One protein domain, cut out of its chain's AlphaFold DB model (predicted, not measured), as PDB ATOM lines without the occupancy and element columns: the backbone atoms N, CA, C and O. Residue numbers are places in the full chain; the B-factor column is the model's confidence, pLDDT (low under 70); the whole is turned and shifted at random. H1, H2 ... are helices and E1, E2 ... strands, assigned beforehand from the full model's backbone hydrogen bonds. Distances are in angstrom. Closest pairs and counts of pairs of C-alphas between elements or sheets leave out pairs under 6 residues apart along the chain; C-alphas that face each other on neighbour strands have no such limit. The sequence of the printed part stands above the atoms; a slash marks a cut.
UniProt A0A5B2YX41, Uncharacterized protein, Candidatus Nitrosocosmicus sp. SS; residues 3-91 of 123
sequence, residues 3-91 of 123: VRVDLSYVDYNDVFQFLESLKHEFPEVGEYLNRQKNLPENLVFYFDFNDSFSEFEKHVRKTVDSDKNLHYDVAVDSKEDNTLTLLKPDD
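What this domain is: This is residues 3 to 91 of the 123 residues of an uncharacterized protein of Candidatus Nitrosocosmicus sp. SS (UniProt A0A5B2YX41). A twisted sheet stands as a wall with its helices gathered on one side and its other face bare: H3 covers the part of the sheet at E3 and E4, H2 only grazes the edge strand E2, and H1 stands between H2 and H3, farther from the sheet. The printed part has 89 residues, with three named helices and four named strands in the order E1 H1 H2 E2 H3 E3 E4. The sheet is mixed, in the order E2 E1 E4 E3, and the class is mixed, helices and strands. The whole is compact, with a radius of gyration of the C-alphas of 12.2 A, and rounded, spanning 31 by 29 by 25 A.

Where its parts are: In the sheet, E2 is residues 44 to 48, 13.8 A long, and E1 is residues 3 to 6, 9.8 A, beginning at C-alpha 3 at (28.269, 28.465, 4.878). E4 is residues 83 to 87, 13.3 A, ending at C-alpha 87 at (19.791, 33.930, -9.194), and E3 is residues 73 to 76, 10.0 A. H3, residues 53 to 66, is the longest helix at 19.8 A, beginning at C-alpha 53 at (21.988, 29.256, 8.494). H1 is residues 12 to 23, 17.1 A, and H2 is residues 27 to 35, 12.8 A.

How they stand to each other: From edge to edge of the sheet the strands' lines turn by 70 degrees. E1 and E4 are parallel, at 30 degrees, with N 6 and O 84 2.9 A apart, within hydrogen-bond range. E2 and E1 are antiparallel, at 163 degrees, with N 3 and O 47 at 2.8 A. E3 and E4 form an antiparallel hairpin, at 154 degrees, with N 85 and O 75 at 2.8 A. H3 is on the sheet at a height of 8.7 A, over E4, and runs along the strands, at 18 degrees to E4 on the local plane. H3 and the sheet make two layers, a helix on one face of a sheet. E2, H3 and E3 form a split strand-helix-strand unit, two strands running the same way with E1 and E4 between them, and its crossover is right-handed. H1 is not on the sheet. With residues 18 to 22 alone it touches H3, at a steep tilt of 66 degrees, opposite ways; the closest C-alphas are those of Leu 22 and Thr 63, 6.3 A apart. With residues 19 to 23 alone it touches H2, at a steep tilt of 46 degrees, opposite ways; the closest C-alphas are those of Lys 23 and Val 29, 5.0 A apart. H2 only grazes the sheet, with residues 28 to 32, and is apart from H3. Each O i to N i+4 pair is within hydrogen-bond range in H2 and H3, and 7 of 8 in H1.

The domain as a whole: The two C-alphas farthest apart are those of Arg 35 and Asp 90, at 34.0 A. The printed part has no cut and no long link. The mean pLDDT of the printed part is 87.6, and residues 36 to 37 are under 70.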
ATOM      1  N   VAL A   3      29.260  28.173   5.918       92.75
ATOM      2  CA  VAL A   3      28.269  28.465   4.878       92.75
ATOM      3  C   VAL A   3      28.973  28.515   3.531       92.75
ATOM      4  O   VAL A   3      30.038  29.124   3.414       92.75
ATOM      5  N   ARG A   4      28.391  27.870   2.521       94.00
ATOM      6  CA  ARG A   4      28.847  27.929   1.132       94.00
ATOM      7  C   ARG A   4      27.969  28.916   0.366       94.00
ATOM      8  O   ARG A   4      26.749  28.792   0.362       94.00
ATOM      9  N   VAL A   5      28.600  29.876  -0.296       93.94
ATOM     10  CA  VAL A   5      27.925  30.840  -1.169       93.94
ATOM     11  C   VAL A   5      28.462  30.638  -2.576       93.94
ATOM     12  O   VAL A   5      29.640  30.886  -2.837       93.94
ATOM     13  N   ASP A   6      27.615  30.118  -3.456       93.31
ATOM     14  CA  ASP A   6      27.943  29.863  -4.855       93.31
ATOM     15  C   ASP A   6      27.489  31.047  -5.710       93.31
ATOM     16  O   ASP A   6      26.292  31.267  -5.876       93.31
ATOM     17  N   LEU A   7      28.436  31.833  -6.221       92.56
ATOM     18  CA  LEU A   7      28.158  33.001  -7.058       92.56
ATOM     19  C   LEU A   7      28.496  32.742  -8.531       92.56
ATOM     20  O   LEU A   7      28.679  33.686  -9.292       92.56
ATOM     21  N   SER A   8      28.564  31.474  -8.950       89.81
ATOM     22  CA  SER A   8      28.872  31.099 -10.341       89.81
ATOM     23  C   SER A   8      27.845  31.616 -11.358       89.81
ATOM     24  O   SER A   8      28.160  31.723 -12.539       89.81
ATOM     25  N   TYR A   9      26.631  31.938 -10.903       87.56
ATOM     26  CA  TYR A   9      25.518  32.454 -11.713       87.56
ATOM     27  C   TYR A   9      25.394  33.986 -11.682       87.56
ATOM     28  O   TYR A   9      24.468  34.554 -12.264       87.56
ATOM     29  N   VAL A  10      26.307  34.658 -10.979       89.50
ATOM     30  CA  VAL A  10      26.304  36.110 -10.784       89.50
ATOM     31  C   VAL A  10      27.322  36.745 -11.716       89.50
ATOM     32  O   VAL A  10      28.437  36.243 -11.877       89.50
ATOM     33  N   ASP A  11      26.963  37.885 -12.302       88.50
ATOM     34  CA  ASP A  11      27.890  38.628 -13.147       88.50
ATOM     35  C   ASP A  11      29.116  39.064 -12.329       88.50
ATOM     36  O   ASP A  11      28.999  39.548 -11.204       88.50
ATOM     37  N   TYR A  12      30.316  38.934 -12.900       86.06
ATOM     38  CA  TYR A  12      31.579  39.167 -12.179       86.06
ATOM     39  C   TYR A  12      31.647  40.528 -11.463       86.06
ATOM     40  O   TYR A  12      32.178  40.632 -10.356       86.06
ATOM     41  N   ASN A  13      31.102  41.578 -12.086       86.50
ATOM     42  CA  ASN A  13      31.063  42.920 -11.499       86.50
ATOM     43  C   ASN A  13      30.139  42.980 -10.272       86.50
ATOM     44  O   ASN A  13      30.481  43.616  -9.273       86.50
ATOM     45  N   ASP A  14      29.014  42.271 -10.329       90.81
ATOM     46  CA  ASP A  14      28.014  42.238  -9.265       90.81
ATOM     47  C   ASP A  14      28.489  41.380  -8.089       90.81
ATOM     48  O   ASP A  14      28.161  41.682  -6.944       90.81
ATOM     49  N   VAL A  15      29.343  40.374  -8.331       91.19
ATOM     50  CA  VAL A  15      30.007  39.615  -7.257       91.19
ATOM     51  C   VAL A  15      30.805  40.546  -6.351       91.19
ATOM     52  O   VAL A  15      30.694  40.465  -5.128       91.19
ATOM     53  N   PHE A  16      31.610  41.441  -6.929       87.75
ATOM     54  CA  PHE A  16      32.418  42.359  -6.129       87.75
ATOM     55  C   PHE A  16      31.537  43.317  -5.323       87.75
ATOM     56  O   PHE A  16      31.776  43.524  -4.132       87.75
ATOM     57  N   GLN A  17      30.495  43.858  -5.956       89.56
ATOM     58  CA  GLN A  17      29.545  44.736  -5.286       89.56
ATOM     59  C   GLN A  17      28.826  44.024  -4.134       89.56
ATOM     60  O   GLN A  17      28.776  44.554  -3.027       89.56
ATOM     61  N   PHE A  18      28.337  42.805  -4.363       91.88
ATOM     62  CA  PHE A  18      27.701  41.985  -3.338       91.88
ATOM     63  C   PHE A  18      28.625  41.752  -2.139       91.88
ATOM     64  O   PHE A  18      28.210  41.954  -0.998       91.88
ATOM     65  N   LEU A  19      29.886  41.378  -2.376       90.25
ATOM     66  CA  LEU A  19      30.839  41.126  -1.295       90.25
ATOM     67  C   LEU A  19      31.189  42.407  -0.514       90.25
ATOM     68  O   LEU A  19      31.312  42.352   0.711       90.25
ATOM     69  N   GLU A  20      31.321  43.564  -1.171       87.88
ATOM     70  CA  GLU A  20      31.514  44.845  -0.468       87.88
ATOM     71  C   GLU A  20      30.277  45.247   0.352       87.88
ATOM     72  O   GLU A  20      30.424  45.699   1.489       87.88
ATOM     73  N   SER A  21      29.064  45.017  -0.157       88.69
ATOM     74  CA  SER A  21      27.828  45.240   0.606       88.69
ATOM     75  C   SER A  21      27.742  44.299   1.816       88.69
ATOM     76  O   SER A  21      27.422  44.731   2.925       88.69
ATOM     77  N   LEU A  22      28.135  43.032   1.647       88.06
ATOM     78  CA  LEU A  22      28.124  42.015   2.701       88.06
ATOM     79  C   LEU A  22      29.172  42.286   3.794       88.06
ATOM     80  O   LEU A  22      28.927  42.034   4.972       88.06
ATOM     81  N   LYS A  23      30.324  42.869   3.451       85.31
ATOM     82  CA  LYS A  23      31.384  43.248   4.406       85.31
ATOM     83  C   LYS A  23      30.908  44.157   5.537       85.31
ATOM     84  O   LYS A  23      31.485  44.115   6.624       85.31
ATOM     85  N   HIS A  24      29.880  44.971   5.305       77.44
ATOM     86  CA  HIS A  24      29.289  45.801   6.354       77.44
ATOM     87  C   HIS A  24      28.629  44.978   7.463       77.44
ATOM     88  O   HIS A  24      28.660  45.390   8.622       77.44
ATOM     89  N   GLU A  25      28.059  43.826   7.117       77.75
ATOM     90  CA  GLU A  25      27.421  42.913   8.066       77.75
ATOM     91  C   GLU A  25      28.390  41.813   8.541       77.75
ATOM     92  O   GLU A  25      28.245  41.304   9.651       77.75
ATOM     93  N   PHE A  26      29.432  41.513   7.755       82.56
ATOM     94  CA  PHE A  26      30.382  40.427   7.994       82.56
ATOM     95  C   PHE A  26      31.840  40.897   7.803       82.56
ATOM     96  O   PHE A  26      32.381  40.828   6.695       82.56
ATOM     97  N   PRO A  27      32.534  41.339   8.869       78.25
ATOM     98  CA  PRO A  27      33.898  41.879   8.777       78.25
ATOM     99  C   PRO A  27      34.926  40.931   8.135       78.25
ATOM    100  O   PRO A  27      35.858  41.376   7.463       78.25
ATOM    101  N   GLU A  28      34.733  39.622   8.297       76.38
ATOM    102  CA  GLU A  28      35.529  38.554   7.680       76.38
ATOM    103  C   GLU A  28      35.511  38.576   6.142       76.38
ATOM    104  O   GLU A  28      36.527  38.273   5.513       76.38
ATOM    105  N   VAL A  29      34.410  39.027   5.527       79.25
ATOM    106  CA  VAL A  29      34.331  39.263   4.074       79.25
ATOM    107  C   VAL A  29      35.304  40.372   3.678       79.25
ATOM    108  O   VAL A  29      36.021  40.257   2.687       79.25
ATOM    109  N   GLY A  30      35.399  41.428   4.489       75.31
ATOM    110  CA  GLY A  30      36.353  42.511   4.268       75.31
ATOM    111  C   GLY A  30      37.802  42.049   4.357       75.31
ATOM    112  O   GLY A  30      38.631  42.455   3.544       75.31
ATOM    113  N   GLU A  31      38.123  41.171   5.306       76.25
ATOM    114  CA  GLU A  31      39.457  40.572   5.380       76.25
ATOM    115  C   GLU A  31      39.768  39.682   4.175       76.25
ATOM    116  O   GLU A  31      40.912  39.665   3.714       76.25
ATOM    117  N   TYR A  32      38.774  38.954   3.665       74.38
ATOM    118  CA  TYR A  32      38.906  38.154   2.454       74.38
ATOM    119  C   TYR A  32      39.190  39.038   1.229       74.38
ATOM    120  O   TYR A  32      40.195  38.822   0.549       74.38
ATOM    121  N   LEU A  33      38.375  40.076   1.004       77.31
ATOM    122  CA  LEU A  33      38.528  41.021  -0.111       77.31
ATOM    123  C   LEU A  33      39.872  41.760  -0.067       77.31
ATOM    124  O   LEU A  33      40.504  41.972  -1.095       77.31
ATOM    125  N   ASN A  34      40.362  42.095   1.129       75.69
ATOM    126  CA  ASN A  34      41.664  42.747   1.286       75.69
ATOM    127  C   ASN A  34      42.850  41.808   0.999       75.69
ATOM    128  O   ASN A  34      43.920  42.267   0.592       75.69
ATOM    129  N   ARG A  35      42.699  40.500   1.251       76.19
ATOM    130  CA  ARG A  35      43.756  39.497   1.033       76.19
ATOM    131  C   ARG A  35      43.797  38.996  -0.408       76.19
ATOM    132  O   ARG A  35      44.877  38.683  -0.912       76.19
ATOM    133  N   GLN A  36      42.645  38.895  -1.059       69.19
ATOM    134  CA  GLN A  36      42.515  38.385  -2.418       69.19
ATOM    135  C   GLN A  36      42.548  39.543  -3.417       69.19
ATOM    136  O   GLN A  36      41.612  40.323  -3.515       69.19
ATOM    137  N   LYS A  37      43.632  39.644  -4.198       66.75
ATOM    138  CA  LYS A  37      43.714  40.636  -5.287       66.75
ATOM    139  C   LYS A  37      42.738  40.352  -6.432       66.75
ATOM    140  O   LYS A  37      42.403  41.277  -7.159       66.75
ATOM    141  N   ASN A  38      42.328  39.093  -6.588       74.94
ATOM    142  CA  ASN A  38      41.438  38.606  -7.636       74.94
ATOM    143  C   ASN A  38      40.393  37.675  -7.014       74.94
ATOM    144  O   ASN A  38      40.714  36.960  -6.066       74.94
ATOM    145  N   LEU A  39      39.188  37.646  -7.580       79.62
ATOM    146  CA  LEU A  39      38.166  36.659  -7.230       79.62
ATOM    147  C   LEU A  39      38.582  35.243  -7.688       79.62
ATOM    148  O   LEU A  39      39.324  35.112  -8.668       79.62
ATOM    149  N   PRO A  40      38.121  34.182  -7.001       79.56
ATOM    150  CA  PRO A  40      38.375  32.804  -7.400       79.56
ATOM    151  C   PRO A  40      37.681  32.499  -8.731       79.56
ATOM    152  O   PRO A  40      36.584  32.988  -8.983       79.56
ATOM    153  N   GLU A  41      38.293  31.655  -9.567       80.00
ATOM    154  CA  GLU A  41      37.767  31.331 -10.907       80.00
ATOM    155  C   GLU A  41      36.359  30.728 -10.874       80.00
ATOM    156  O   GLU A  41      35.559  30.982 -11.766       80.00
ATOM    157  N   ASN A  42      36.046  29.947  -9.838       84.44
ATOM    158  CA  ASN A  42      34.749  29.298  -9.683       84.44
ATOM    159  C   ASN A  42      33.735  30.127  -8.885       84.44
ATOM    160  O   ASN A  42      32.649  29.626  -8.649       84.44
ATOM    161  N   LEU A  43      34.086  31.331  -8.411       90.69
ATOM    162  CA  LEU A  43      33.185  32.222  -7.660       90.69
ATOM    163  C   LEU A  43      32.449  31.545  -6.480       90.69
ATOM    164  O   LEU A  43      31.353  31.951  -6.096       90.69
ATOM    165  N   VAL A  44      33.068  30.530  -5.864       91.12
ATOM    166  CA  VAL A  44      32.543  29.856  -4.668       91.12
ATOM    167  C   VAL A  44      33.265  30.369  -3.427       91.12
ATOM    168  O   VAL A  44      34.490  30.267  -3.312       91.12
ATOM    169  N   PHE A  45      32.489  30.846  -2.457       89.94
ATOM    170  CA  PHE A  45      32.981  31.411  -1.205       89.94
ATOM    171  C   PHE A  45      32.527  30.576  -0.013       89.94
ATOM    172  O   PHE A  45      31.473  29.937  -0.030       89.94
ATOM    173  N   TYR A  46      33.344  30.585   1.037       89.12
ATOM    174  CA  TYR A  46      33.046  29.910   2.291       89.12
ATOM    175  C   TYR A  46      33.177  30.891   3.447       89.12
ATOM    176  O   TYR A  46      34.227  31.519   3.590       89.12
ATOM    177  N   PHE A  47      32.141  30.965   4.276       87.12
ATOM    178  CA  PHE A  47      32.075  31.860   5.430       87.12
ATOM    179  C   PHE A  47      31.906  31.057   6.715       87.12
ATOM    180  O   PHE A  47      31.093  30.131   6.769       87.12
ATOM    181  N   ASP A  48      32.678  31.401   7.743       87.12
ATOM    182  CA  ASP A  48      32.557  30.801   9.067       87.12
ATOM    183  C   ASP A  48      31.608  31.652   9.915       87.12
ATOM    184  O   ASP A  48      32.004  32.603  10.574       87.12
ATOM    185  N   PHE A  49      30.334  31.276   9.930       86.19
ATOM    186  CA  PHE A  49      29.287  32.014  10.619       86.19
ATOM    187  C   PHE A  49      28.953  31.414  11.988       86.19
ATOM    188  O   PHE A  49      28.747  30.206  12.120       86.19
ATOM    189  N   ASN A  50      28.890  32.243  13.030       87.44
ATOM    190  CA  ASN A  50      28.704  31.779  14.413       87.44
ATOM    191  C   ASN A  50      27.239  31.569  14.833       87.44
ATOM    192  O   ASN A  50      26.998  31.138  15.959       87.44
ATOM    193  N   ASP A  51      26.283  31.830  13.943       89.38
ATOM    194  CA  ASP A  51      24.849  31.632  14.178       89.38
ATOM    195  C   ASP A  51      24.267  30.592  13.196       89.38
ATOM    196  O   ASP A  51      24.997  29.871  12.506       89.38
ATOM    197  N   SER A  52      22.944  30.469  13.160       92.44
ATOM    198  CA  SER A  52      22.208  29.555  12.295       92.44
ATOM    199  C   SER A  52      22.239  29.976  10.824       92.44
ATOM    200  O   SER A  52      22.353  31.153  10.483       92.44
ATOM    201  N   PHE A  53      22.066  28.999   9.932       93.50
ATOM    202  CA  PHE A  53      21.988  29.256   8.494       93.50
ATOM    203  C   PHE A  53      20.822  30.177   8.120       93.50
ATOM    204  O   PHE A  53      20.980  31.029   7.256       93.50
ATOM    205  N   SER A  54      19.685  30.070   8.815       93.69
ATOM    206  CA  SER A  54      18.534  30.950   8.577       93.69
ATOM    207  C   SER A  54      18.845  32.413   8.895       93.69
ATOM    208  O   SER A  54      18.395  33.298   8.172       93.69
ATOM    209  N   GLU A  55      19.637  32.690   9.935       93.44
ATOM    210  CA  GLU A  55      20.090  34.060  10.203       93.44
ATOM    211  C   GLU A  55      21.056  34.545   9.116       93.44
ATOM    212  O   GLU A  55      20.898  35.660   8.621       93.44
ATOM    213  N   PHE A  56      21.982  33.697   8.655       92.56
ATOM    214  CA  PHE A  56      22.855  34.044   7.527       92.56
ATOM    215  C   PHE A  56      22.051  34.369   6.260       92.56
ATOM    216  O   PHE A  56      22.275  35.396   5.623       92.56
ATOM    217  N   GLU A  57      21.073  33.529   5.917       95.12
ATOM    218  CA  GLU A  57      20.181  33.740   4.777       95.12
ATOM    219  C   GLU A  57      19.441  35.081   4.885       95.12
ATOM    220  O   GLU A  57      19.388  35.833   3.912       95.12
ATOM    221  N   LYS A  58      18.915  35.428   6.069       94.44
ATOM    222  CA  LYS A  58      18.248  36.722   6.304       94.44
ATOM    223  C   LYS A  58      19.179  37.905   6.066       94.44
ATOM    224  O   LYS A  58      18.754  38.886   5.457       94.44
ATOM    225  N   HIS A  59      20.424  37.821   6.529       92.75
ATOM    226  CA  HIS A  59      21.427  38.861   6.306       92.75
ATOM    227  C   HIS A  59      21.753  39.036   4.819       92.75
ATOM    228  O   HIS A  59      21.772  40.159   4.311       92.75
ATOM    229  N   VAL A  60      21.933  37.929   4.094       94.19
ATOM    230  CA  VAL A  60      22.182  37.959   2.646       94.19
ATOM    231  C   VAL A  60      20.985  38.547   1.902       94.19
ATOM    232  O   VAL A  60      21.171  39.470   1.114       94.19
ATOM    233  N   ARG A  61      19.757  38.096   2.197       95.38
ATOM    234  CA  ARG A  61      18.524  38.646   1.602       95.38
ATOM    235  C   ARG A  61      18.421  40.145   1.821       95.38
ATOM    236  O   ARG A  61      18.285  40.898   0.868       95.38
ATOM    237  N   LYS A  62      18.587  40.588   3.065       93.81
ATOM    238  CA  LYS A  62      18.570  42.009   3.411       93.81
ATOM    239  C   LYS A  62      19.640  42.801   2.654       93.81
ATOM    240  O   LYS A  62      19.358  43.913   2.218       93.81
ATOM    241  N   THR A  63      20.845  42.249   2.510       92.25
ATOM    242  CA  THR A  63      21.945  42.883   1.768       92.25
ATOM    243  C   THR A  63      21.555  43.093   0.307       92.25
ATOM    244  O   THR A  63      21.629  44.222  -0.175       92.25
ATOM    245  N   VAL A  64      21.068  42.040  -0.355       92.81
ATOM    246  CA  VAL A  64      20.619  42.086  -1.753       92.81
ATOM    247  C   VAL A  64      19.446  43.057  -1.923       92.81
ATOM    248  O   VAL A  64      19.537  43.972  -2.733       92.81
ATOM    249  N   ASP A  65      18.411  42.959  -1.085       91.94
ATOM    250  CA  ASP A  65      17.220  43.822  -1.148       91.94
ATOM    251  C   ASP A  65      17.535  45.309  -0.894       91.94
ATOM    252  O   ASP A  65      16.824  46.206  -1.357       91.94
ATOM    253  N   SER A  66      18.575  45.595  -0.103       90.38
ATOM    254  CA  SER A  66      18.971  46.964   0.239       90.38
ATOM    255  C   SER A  66      19.806  47.651  -0.842       90.38
ATOM    256  O   SER A  66      19.844  48.886  -0.894       90.38
ATOM    257  N   ASP A  67      20.464  46.873  -1.702       88.81
ATOM    258  CA  ASP A  67      21.348  47.376  -2.742       88.81
ATOM    259  C   ASP A  67      20.603  47.489  -4.075       88.81
ATOM    260  O   ASP A  67      20.296  46.509  -4.746       88.81
ATOM    261  N   LYS A  68      20.350  48.729  -4.500       86.31
ATOM    262  CA  LYS A  68      19.574  49.013  -5.713       86.31
ATOM    263  C   LYS A  68      20.216  48.528  -7.009       86.31
ATOM    264  O   LYS A  68      19.500  48.519  -8.005       86.31
ATOM    265  N   ASN A  69      21.511  48.203  -7.027       87.06
ATOM    266  CA  ASN A  69      22.140  47.664  -8.237       87.06
ATOM    267  C   ASN A  69      22.249  46.132  -8.215       87.06
ATOM    268  O   ASN A  69      22.676  45.556  -9.207       87.06
ATOM    269  N   LEU A  70      21.858  45.468  -7.121       89.00
ATOM    270  CA  LEU A  70      21.784  44.011  -7.065       89.00
ATOM    271  C   LEU A  70      20.355  43.569  -7.387       89.00
ATOM    272  O   LEU A  70      19.436  43.715  -6.588       89.00
ATOM    273  N   HIS A  71      20.168  43.016  -8.582       90.06
ATOM    274  CA  HIS A  71      18.883  42.492  -9.048       90.06
ATOM    275  C   HIS A  71      18.900  40.962  -9.054       90.06
ATOM    276  O   HIS A  71      18.884  40.333 -10.111       90.06
ATOM    277  N   TYR A  72      18.972  40.377  -7.858       92.94
ATOM    278  CA  TYR A  72      19.071  38.933  -7.662       92.94
ATOM    279  C   TYR A  72      18.102  38.450  -6.582       92.94
ATOM    280  O   TYR A  72      17.800  39.175  -5.638       92.94
ATOM    281  N   ASP A  73      17.683  37.195  -6.685       92.25
ATOM    282  CA  ASP A  73      16.985  36.459  -5.640       92.25
ATOM    283  C   ASP A  73      17.945  35.517  -4.913       92.25
ATOM    284  O   ASP A  73      18.797  34.865  -5.520       92.25
ATOM    285  N   VAL A  74      17.779  35.393  -3.597       94.31
ATOM    286  CA  VAL A  74      18.529  34.421  -2.792       94.31
ATOM    287  C   VAL A  74      17.843  33.060  -2.862       94.31
ATOM    288  O   VAL A  74      16.703  32.904  -2.403       94.31
ATOM    289  N   ALA A  75      18.560  32.064  -3.376       93.06
ATOM    290  CA  ALA A  75      18.113  30.678  -3.457       93.06
ATOM    291  C   ALA A  75      18.965  29.781  -2.551       93.06
ATOM    292  O   ALA A  75      20.183  29.920  -2.484       93.06
ATOM    293  N   VAL A  76      18.316  28.851  -1.854       93.94
ATOM    294  CA  VAL A  76      18.971  27.871  -0.977       93.94
ATOM    295  C   VAL A  76      19.054  26.536  -1.707       93.94
ATOM    296  O   VAL A  76      18.077  26.100  -2.319       93.94
ATOM    297  N   ASP A  77      20.208  25.879  -1.628       90.19
ATOM    298  CA  ASP A  77      20.372  24.534  -2.171       90.19
ATOM    299  C   ASP A  77      19.606  23.525  -1.299       90.19
ATOM    300  O   ASP A  77      19.730  23.497  -0.077       90.19
ATOM    301  N   SER A  78      18.783  22.695  -1.937       86.75
ATOM    302  CA  SER A  78      17.983  21.669  -1.253       86.75
ATOM    303  C   SER A  78      18.721  20.342  -1.051       86.75
ATOM    304  O   SER A  78      18.198  19.452  -0.378       86.75
ATOM    305  N   LYS A  79      19.901  20.180  -1.657       88.50
ATOM    306  CA  LYS A  79      20.733  18.970  -1.613       88.50
ATOM    307  C   LYS A  79      21.984  19.158  -0.764       88.50
ATOM    308  O   LYS A  79      22.382  18.217  -0.086       88.50
ATOM    309  N   GLU A  80      22.590  20.340  -0.821       89.94
ATOM    310  CA  GLU A  80      23.808  20.668  -0.078       89.94
ATOM    311  C   GLU A  80      23.485  21.551   1.137       89.94
ATOM    312  O   GLU A  80      22.992  22.671   1.001       89.94
ATOM    313  N   ASP A  81      23.800  21.064   2.338       91.81
ATOM    314  CA  ASP A  81      23.550  21.799   3.581       91.81
ATOM    315  C   ASP A  81      24.285  23.150   3.609       91.81
ATOM    316  O   ASP A  81      25.419  23.287   3.143       91.81
ATOM    317  N   ASN A  82      23.650  24.151   4.230       94.56
ATOM    318  CA  ASN A  82      24.193  25.500   4.435       94.56
ATOM    319  C   ASN A  82      24.741  26.145   3.152       94.56
ATOM    320  O   ASN A  82      25.752  26.854   3.189       94.56
ATOM    321  N   THR A  83      24.096  25.870   2.020       95.62
ATOM    322  CA  THR A  83      24.502  26.374   0.712       95.62
ATOM    323  C   THR A  83      23.429  27.300   0.160       95.62
ATOM    324  O   THR A  83      22.244  26.967   0.157       95.62
ATOM    325  N   LEU A  84      23.845  28.471  -0.316       95.88
ATOM    326  CA  LEU A  84      22.978  29.392  -1.044       95.88
ATOM    327  C   LEU A  84      23.666  29.946  -2.290       95.88
ATOM    328  O   LEU A  84      24.893  29.909  -2.417       95.88
ATOM    329  N   THR A  85      22.858  30.473  -3.197       94.12
ATOM    330  CA  THR A  85      23.273  31.149  -4.423       94.12
ATOM    331  C   THR A  85      22.403  32.382  -4.664       94.12
ATOM    332  O   THR A  85      21.403  32.599  -3.968       94.12
ATOM    333  N   LEU A  86      22.802  33.199  -5.633       94.25
ATOM    334  CA  LEU A  86      22.051  34.350  -6.114       94.25
ATOM    335  C   LEU A  86      21.649  34.083  -7.567       94.25
ATOM    336  O   LEU A  86      22.511  33.784  -8.392       94.25
ATOM    337  N   LEU A  87      20.356  34.186  -7.866       91.62
ATOM    338  CA  LEU A  87      19.791  33.930  -9.194       91.62
ATOM    339  C   LEU A  87      19.164  35.199  -9.762       91.62
ATOM    340  O   LEU A  87      18.613  36.004  -9.013       91.62
ATOM    341  N   LYS A  88      19.222  35.382 -11.078       89.44
ATOM    342  CA  LYS A  88      18.499  36.474 -11.738       89.44
ATOM    343  C   LYS A  88      17.007  36.100 -11.793       89.44
ATOM    344  O   LYS A  88      16.697  35.030 -12.317       89.44
ATOM    345  N   PRO A  89      16.081  36.948 -11.301       79.81
ATOM    346  CA  PRO A  89      14.662  36.589 -11.166       79.81
ATOM    347  C   PRO A  89      13.991  36.142 -12.476       79.81
ATOM    348  O   PRO A  89      13.104  35.292 -12.462       79.81
ATOM    349  N   ASP A  90      14.446  36.689 -13.605       79.19
ATOM    350  CA  ASP A  90      13.864  36.460 -14.933       79.19
ATOM    351  C   ASP A  90      14.727  35.555 -15.835       79.19
ATOM    352  O   ASP A  90      14.414  35.375 -17.012       79.19
ATOM    353  N   ASP A  91      15.812  34.976 -15.312       82.00
ATOM    354  CA  ASP A  91      16.722  34.127 -16.087       82.00
ATOM    355  C   ASP A  91      16.413  32.641 -15.867       82.00
ATOM    356  O   ASP A  91      17.040  31.933 -15.075       82.00
TER     357      ASP A  91